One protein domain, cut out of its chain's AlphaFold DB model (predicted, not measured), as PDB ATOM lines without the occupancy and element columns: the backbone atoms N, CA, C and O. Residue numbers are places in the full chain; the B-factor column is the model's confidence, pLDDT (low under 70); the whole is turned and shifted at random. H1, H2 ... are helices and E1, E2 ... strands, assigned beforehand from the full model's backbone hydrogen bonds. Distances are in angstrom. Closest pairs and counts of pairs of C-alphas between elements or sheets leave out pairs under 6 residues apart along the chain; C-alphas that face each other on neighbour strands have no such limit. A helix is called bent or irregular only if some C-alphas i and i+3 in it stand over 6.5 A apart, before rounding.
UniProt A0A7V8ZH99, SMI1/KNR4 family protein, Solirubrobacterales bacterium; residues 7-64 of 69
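This is residues 7 to 64 of the 69 residues of the protein "SMI1/KNR4 family protein" of Solirubrobacterales bacterium (UniProt A0A7V8ZH99). A thin, elongated fold has helix H4 and the small two-stranded ribbon of E1 and E2 in its middle, with H1 and the short H2 toward one end and H3 at the other. H1 packs on H4 near its own beginning and on H2 farther along, while residues 41 to 47, of which 41 to 46 belong to H3, stick out. The printed part has 58 residues, with four named helices and two named strands in the order H1 H2 E1 H3 H4 E2; the strands are antiparallel and the class is mostly helix. It is only just loose, close to compact, with a radius of gyration of the C-alphas of 12.7 A and spans of 39 by 22 by 13 A.

H1, residues 7 to 21, begins at C-alpha 7 (4.972, 106.003, 175.159) and is 21.3 A long. H2 is residues 26 to 29 and E1 residues 30 to 32. H3, residues 36 to 46, is 15.6 A long and irregular, but only just: C-alphas 42 and 45 are 6.6 A apart. H4, residues 52 to 60, is 12.3 A long. E2, residues 61 to 64, ends at C-alpha 64 (25.572, 98.419, 175.606).

H1 touches H2 with residues 16 to 20 alone, the closest C-alphas being those of Arg 20 and Ala 27, 5.8 A. With residues 8 to 13 alone it touches H4, closest at the C-alphas of Thr 9 and Ala 56, 5.2 A, at a shallow tilt of 31 degrees, the same way. H1 is apart from E1, E2 and H3. E1 and E2 are antiparallel at 144 degrees, with N 31 and O 63 within hydrogen-bond range at 3.0 A. H3 touches H4, closest at the C-alphas of Asp 36 and Arg 55, 7.5 A, at a steep tilt of 60 degrees, opposite ways. Every O i to N i+4 pair is within hydrogen-bond range in H1 and H4, and 5 of 7 are in H3; H2 is too short for such a pair.

The two C-alphas farthest apart are those of Leu 22 and Gly 47, 39.4 A. The printed part has no cut, and its five links are tight. The mean pLDDT of the printed part is 95.4, and no printed residue is under 70.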
ATOM      1  N   ASP A   7       4.577 105.244 176.357       98.25
ATOM      2  CA  ASP A   7       4.972 106.003 175.159       98.25
ATOM      3  C   ASP A   7       6.486 105.929 174.943       98.25
ATOM      4  O   ASP A   7       6.953 105.683 173.828       98.25
ATOM      5  N   THR A   8       7.254 106.063 176.025       98.19
ATOM      6  CA  THR A   8       8.708 105.903 176.016       98.19
ATOM      7  C   THR A   8       9.089 104.492 175.572       98.19
ATOM      8  O   THR A   8       9.883 104.346 174.643       98.19
ATOM      9  N   THR A   9       8.461 103.454 176.138       98.12
ATOM     10  CA  THR A   9       8.665 102.057 175.717       98.12
ATOM     11  C   THR A   9       8.429 101.883 174.216       98.12
ATOM     12  O   THR A   9       9.284 101.343 173.511       98.12
ATOM     13  N   ARG A  10       7.308 102.391 173.687       98.44
ATOM     14  CA  ARG A  10       6.992 102.306 172.252       98.44
ATOM     15  C   ARG A  10       8.077 102.955 171.384       98.44
ATOM     16  O   ARG A  10       8.551 102.326 170.437       98.44
ATOM     17  N   ARG A  11       8.498 104.182 171.709       98.44
ATOM     18  CA  ARG A  11       9.522 104.921 170.942       98.44
ATOM     19  C   ARG A  11      10.880 104.221 170.946       98.44
ATOM     20  O   ARG A  11      11.564 104.219 169.925       98.44
ATOM     21  N   LEU A  12      11.263 103.612 172.064       97.81
ATOM     22  CA  LEU A  12      12.515 102.863 172.177       97.81
ATOM     23  C   LEU A  12      12.496 101.588 171.317       97.81
ATOM     24  O   LEU A  12      13.463 101.301 170.612       97.81
ATOM     25  N   HIS A  13      11.368 100.873 171.262       96.50
ATOM     26  CA  HIS A  13      11.215  99.745 170.337       96.50
ATOM     27  C   HIS A  13      11.253 100.175 168.862       96.50
ATOM     28  O   HIS A  13      11.886  99.501 168.043       96.50
ATOM     29  N   GLU A  14      10.625 101.303 168.513       97.88
ATOM     30  CA  GLU A  14      10.693 101.882 167.163       97.88
ATOM     31  C   GLU A  14      12.128 102.254 166.776       97.88
ATOM     32  O   GLU A  14      12.573 101.922 165.670       97.88
ATOM     33  N   LEU A  15      12.868 102.873 167.702       96.44
ATOM     34  CA  LEU A  15      14.286 103.179 167.546       96.44
ATOM     35  C   LEU A  15      15.099 101.901 167.317       96.44
ATOM     36  O   LEU A  15      15.818 101.818 166.327       96.44
ATOM     37  N   GLY A  16      14.939 100.877 168.160       95.12
ATOM     38  CA  GLY A  16      15.633  99.595 167.997       95.12
ATOM     39  C   GLY A  16      15.356  98.941 166.640       95.12
ATOM     40  O   GLY A  16      16.272  98.454 165.976       95.12
ATOM     41  N   GLY A  17      14.108  98.996 166.168       95.50
ATOM     42  CA  GLY A  17      13.755  98.554 164.819       95.50
ATOM     43  C   GLY A  17      14.441  99.371 163.720       95.50
ATOM     44  O   GLY A  17      14.860  98.812 162.709       95.50
ATOM     45  N   HIS A  18      14.584 100.683 163.910       96.62
ATOM     46  CA  HIS A  18      15.272 101.563 162.968       96.62
ATOM     47  C   HIS A  18      16.780 101.281 162.907       96.62
ATOM     48  O   HIS A  18      17.317 101.136 161.812       96.62
ATOM     49  N   LEU A  19      17.441 101.118 164.058       94.44
ATOM     50  CA  LEU A  19      18.872 100.800 164.139       94.44
ATOM     51  C   LEU A  19      19.201  99.484 163.418       94.44
ATOM     52  O   LEU A  19      20.142  99.439 162.625       94.44
ATOM     53  N   ARG A  20      18.378  98.441 163.616       93.69
ATOM     54  CA  ARG A  20      18.537  97.148 162.922       93.69
ATOM     55  C   ARG A  20      18.358  97.267 161.412       93.69
ATOM     56  O   ARG A  20      19.143  96.699 160.665       93.69
ATOM     57  N   ARG A  21      17.355  98.021 160.945       95.94
ATOM     58  CA  ARG A  21      17.129  98.235 159.501       95.94
ATOM     59  C   ARG A  21      18.280  98.973 158.821       95.94
ATOM     60  O   ARG A  21      18.530  98.727 157.648       95.94
ATOM     61  N   LEU A  22      18.954  99.866 159.541       96.00
ATOM     62  CA  LEU A  22      20.134 100.571 159.041       96.00
ATOM     63  C   LEU A  22      21.421  99.731 159.109       96.00
ATOM     64  O   LEU A  22      22.447 100.184 158.611       96.00
ATOM     65  N   GLY A  23      21.393  98.540 159.721       93.75
ATOM     66  CA  GLY A  23      22.583  97.704 159.894       93.75
ATOM     67  C   GLY A  23      23.636  98.334 160.809       93.75
ATOM     68  O   GLY A  23      24.829  98.124 160.607       93.75
ATOM     69  N   LEU A  24      23.217  99.155 161.781       90.69
ATOM     70  CA  LEU A  24      24.150  99.802 162.701       90.69
ATOM     71  C   LEU A  24      24.684  98.788 163.728       90.69
ATOM     72  O   LEU A  24      23.864  98.187 164.427       90.69
ATOM     73  N   PRO A  25      26.017  98.664 163.908       86.56
ATOM     74  CA  PRO A  25      26.613  97.669 164.807       86.56
ATOM     75  C   PRO A  25      26.092  97.738 166.242       86.56
ATOM     76  O   PRO A  25      25.929  96.720 166.903       86.56
ATOM     77  N   ILE A  26      25.753  98.941 166.722       86.19
ATOM     78  CA  ILE A  26      25.221  99.140 168.074       86.19
ATOM     79  C   ILE A  26      23.998  98.263 168.367       86.19
ATOM     80  O   ILE A  26      23.827  97.848 169.504       86.19
ATOM     81  N   ALA A  27      23.179  97.934 167.362       86.88
ATOM     82  CA  ALA A  27      21.983  97.118 167.550       86.88
ATOM     83  C   ALA A  27      22.286  95.689 168.039       86.88
ATOM     84  O   ALA A  27      21.404  95.059 168.621       86.88
ATOM     85  N   GLU A  28      23.504  95.198 167.812       87.50
ATOM     86  CA  GLU A  28      23.985  93.877 168.239       87.50
ATOM     87  C   GLU A  28      24.689  93.924 169.604       87.50
ATOM     88  O   GLU A  28      24.899  92.890 170.230       87.50
ATOM     89  N   HIS A  29      25.018  95.125 170.081       90.69
ATOM     90  CA  HIS A  29      25.777  95.356 171.309       90.69
ATOM     91  C   HIS A  29      24.910  95.785 172.497       90.69
ATOM     92  O   HIS A  29      25.425  95.959 173.598       90.69
ATOM     93  N   LEU A  30      23.604  95.988 172.307       92.62
ATOM     94  CA  LEU A  30      22.707  96.378 173.395       92.62
ATOM     95  C   LEU A  30      22.492  95.205 174.367       92.62
ATOM     96  O   LEU A  30      22.057  94.127 173.957       92.62
ATOM     97  N   ARG A  31      22.761  95.423 175.660       94.88
ATOM     98  CA  ARG A  31      22.550  94.408 176.707       94.88
ATOM     99  C   ARG A  31      21.052  94.186 176.939       94.88
ATOM    100  O   ARG A  31      20.282  95.130 176.765       94.88
ATOM    101  N   PRO A  32      20.600  92.986 177.345       95.81
ATOM    102  CA  PRO A  32      19.208  92.771 177.741       95.81
ATOM    103  C   PRO A  32      18.721  93.823 178.750       95.81
ATOM    104  O   PRO A  32      19.500  94.321 179.560       95.81
ATOM    105  N   GLY A  33      17.446  94.200 178.660       97.06
ATOM    106  CA  GLY A  33      16.834  95.131 179.606       97.06
ATOM    107  C   GLY A  33      16.633  94.518 180.991       97.06
ATOM    108  O   GLY A  33      16.560  93.297 181.131       97.06
ATOM    109  N   LEU A  34      16.521  95.386 181.995       97.94
ATOM    110  CA  LEU A  34      16.271  95.019 183.389       97.94
ATOM    111  C   LEU A  34      14.771  94.873 183.678       97.94
ATOM    112  O   LEU A  34      13.935  95.602 183.141       97.94
ATOM    113  N   SER A  35      14.439  93.962 184.584       96.75
ATOM    114  CA  SER A  35      13.125  93.880 185.226       96.75
ATOM    115  C   SER A  35      12.898  95.024 186.219       96.75
ATOM    116  O   SER A  35      13.840  95.679 186.676       96.75
ATOM    117  N   ASP A  36      11.634  95.260 186.584       94.88
ATOM    118  CA  ASP A  36      11.290  96.225 187.635       94.88
ATOM    119  C   ASP A  36      11.958  95.854 188.967       94.88
ATOM    120  O   ASP A  36      12.462  96.734 189.662       94.88
ATOM    121  N   GLU A  37      12.040  94.560 189.284       95.69
ATOM    122  CA  GLU A  37      12.683  94.056 190.496       95.69
ATOM    123  C   GLU A  37      14.201  94.295 190.500       95.69
ATOM    124  O   GLU A  37      14.754  94.698 191.525       95.69
ATOM    125  N   GLU A  38      14.885  94.082 189.371       97.38
ATOM    126  CA  GLU A  38      16.322  94.366 189.240       97.38
ATOM    127  C   GLU A  38      16.613  95.863 189.357       97.38
ATOM    128  O   GLU A  38      17.548  96.261 190.054       97.38
ATOM    129  N   MET A  39      15.791  96.704 188.721       97.38
ATOM    130  CA  MET A  39      15.908  98.155 188.840       97.38
ATOM    131  C   MET A  39      15.717  98.614 190.291       97.38
ATOM    132  O   MET A  39      16.541  99.373 190.803       97.38
ATOM    133  N   ASP A  40      14.686  98.113 190.974       96.06
ATOM    134  CA  ASP A  40      14.408  98.449 192.372       96.06
ATOM    135  C   ASP A  40      15.556  98.011 193.293       96.06
ATOM    136  O   ASP A  40      15.978  98.772 194.167       96.06
ATOM    137  N   ALA A  41      16.112  96.816 193.070       96.75
ATOM    138  CA  ALA A  41      17.250  96.305 193.832       96.75
ATOM    139  C   ALA A  41      18.504  97.187 193.698       96.75
ATOM    140  O   ALA A  41      19.276  97.295 194.650       96.75
ATOM    141  N   ILE A  42      18.697  97.838 192.545       96.50
ATOM    142  CA  ILE A  42      19.831  98.736 192.287       96.50
ATOM    143  C   ILE A  42      19.585 100.133 192.868       96.50
ATOM    144  O   ILE A  42      20.486 100.711 193.479       96.50
ATOM    145  N   THR A  43      18.392 100.708 192.682       96.31
ATOM    146  CA  THR A  43      18.163 102.131 192.984       96.31
ATOM    147  C   THR A  43      17.656 102.396 194.394       96.31
ATOM    148  O   THR A  43      17.981 103.438 194.969       96.31
ATOM    149  N   HIS A  44      16.919 101.460 194.996       94.81
ATOM    150  CA  HIS A  44      16.391 101.628 196.349       94.81
ATOM    151  C   HIS A  44      17.489 101.783 197.423       94.81
ATOM    152  O   HIS A  44      17.362 102.688 198.249       94.81
ATOM    153  N   PRO A  45      18.612 101.028 197.402       97.38
ATOM    154  CA  PRO A  45      19.725 101.251 198.334       97.38
ATOM    155  C   PRO A  45      20.354 102.648 198.234       97.38
ATOM    156  O   PRO A  45      20.984 103.108 199.184       97.38
ATOM    157  N   LEU A  46      20.185 103.320 197.092       96.75
ATOM    158  CA  LEU A  46      20.678 104.675 196.842       96.75
ATOM    159  C   LEU A  46      19.647 105.755 197.210       96.75
ATOM    160  O   LEU A  46      19.935 106.941 197.066       96.75
ATOM    161  N   GLY A  47      18.449 105.365 197.662       96.62
ATOM    162  CA  GLY A  47      17.337 106.281 197.922       96.62
ATOM    163  C   GLY A  47      16.779 106.929 196.651       96.62
ATOM    164  O   GLY A  47      16.231 108.029 196.720       96.62
ATOM    165  N   ILE A  48      16.957 106.287 195.491       95.62
ATOM    166  CA  ILE A  48      16.530 106.809 194.192       95.62
ATOM    167  C   ILE A  48      15.228 106.130 193.767       95.62
ATOM    168  O   ILE A  48      15.192 104.927 193.501       95.62
ATOM    169  N   ASP A  49      14.185 106.943 193.603       94.12
ATOM    170  CA  ASP A  49      12.953 106.548 192.928       94.12
ATOM    171  C   ASP A  49      13.068 106.825 191.428       94.12
ATOM    172  O   ASP A  49      13.119 107.976 190.989       94.12
ATOM    173  N   LEU A  50      13.100 105.763 190.622       95.19
ATOM    174  CA  LEU A  50      13.203 105.900 189.175       95.19
ATOM    175  C   LEU A  50      11.919 106.469 188.546       95.19
ATOM    176  O   LEU A  50      10.855 105.850 188.675       95.19
ATOM    177  N   PRO A  51      12.015 107.575 187.780       96.44
ATOM    178  CA  PRO A  51      10.928 108.057 186.940       96.44
ATOM    179  C   PRO A  51      10.479 107.001 185.912       96.44
ATOM    180  O   PRO A  51      11.324 106.276 185.375       96.44
ATOM    181  N   PRO A  52       9.181 106.954 185.551       97.25
ATOM    182  CA  PRO A  52       8.632 106.014 184.564       97.25
ATOM    183  C   PRO A  52       9.389 105.953 183.232       97.25
ATOM    184  O   PRO A  52       9.557 104.879 182.653       97.25
ATOM    185  N   GLN A  53       9.873 107.095 182.741       97.31
ATOM    186  CA  GLN A  53      10.602 107.184 181.475       97.31
ATOM    187  C   GLN A  53      11.980 106.525 181.571       97.31
ATOM    188  O   GLN A  53      12.428 105.875 180.631       97.31
ATOM    189  N   LEU A  54      12.643 106.656 182.722       96.81
ATOM    190  CA  LEU A  54      13.928 106.010 182.950       96.81
ATOM    191  C   LEU A  54      13.774 104.499 183.155       96.81
ATOM    192  O   LEU A  54      14.581 103.738 182.628       96.81
ATOM    193  N   ARG A  55      12.696 104.049 183.812       97.62
ATOM    194  CA  ARG A  55      12.352 102.619 183.848       97.62
ATOM    195  C   ARG A  55      12.143 102.050 182.452       97.62
ATOM    196  O   ARG A  55      12.660 100.985 182.154       97.62
ATOM    197  N   ALA A  56      11.445 102.774 181.575       98.06
ATOM    198  CA  ALA A  56      11.279 102.356 180.185       98.06
ATOM    199  C   ALA A  56      12.622 102.246 179.440       98.06
ATOM    200  O   ALA A  56      12.790 101.337 178.630       98.06
ATOM    201  N   LEU A  57      13.579 103.136 179.727       97.38
ATOM    202  CA  LEU A  57      14.919 103.096 179.143       97.38
ATOM    203  C   LEU A  57      15.708 101.857 179.587       97.38
ATOM    204  O   LEU A  57      16.175 101.107 178.732       97.38
ATOM    205  N   TRP A  58      15.820 101.617 180.895       97.31
ATOM    206  CA  TRP A  58      16.570 100.474 181.430       97.31
ATOM    207  C   TRP A  58      15.870  99.127 181.206       97.31
ATOM    208  O   TRP A  58      16.547  98.119 181.021       97.31
ATOM    209  N   ALA A  59      14.536  99.105 181.124       97.62
ATOM    210  CA  ALA A  59      13.778  97.922 180.713       97.62
ATOM    211  C   ALA A  59      13.909  97.609 179.215       97.62
ATOM    212  O   ALA A  59      13.719  96.465 178.806       97.62
ATOM    213  N   TRP A  60      14.224  98.604 178.380       97.31
ATOM    214  CA  TRP A  60      14.507  98.369 176.966       97.31
ATOM    215  C   TRP A  60      15.873  97.709 176.789       97.31
ATOM    216  O   TRP A  60      15.948  96.637 176.190       97.31
ATOM    217  N   HIS A  61      16.926  98.315 177.338       97.38
ATOM    218  CA  HIS A  61      18.276  97.760 177.363       97.38
ATOM    219  C   HIS A  61      19.052  98.322 178.554       97.38
ATOM    220  O   HIS A  61      19.042  99.534 178.784       97.38
ATOM    221  N   ASP A  62      19.799  97.469 179.260       95.81
ATOM    222  CA  ASP A  62      20.774  97.917 180.256       95.81
ATOM    223  C   ASP A  62      22.020  98.476 179.544       95.81
ATOM    224  O   ASP A  62      23.109  97.933 179.619       95.81
ATOM    225  N   GLY A  63      21.901  99.532 178.748       92.38
ATOM    226  CA  GLY A  63      23.032 100.065 177.979       92.38
ATOM    227  C   GLY A  63      23.597  99.086 176.932       92.38
ATOM    228  O   GLY A  63      22.864  98.303 176.330       92.38
ATOM    229  N   ALA A  64      24.904  99.167 176.672       90.44
ATOM    230  CA  ALA A  64      25.572  98.419 175.606       90.44
ATOM    231  C   ALA A  64      26.943  97.886 176.042       90.44
ATOM    232  O   ALA A  64      27.656  98.551 176.791       90.44
TER     233      ALA A  64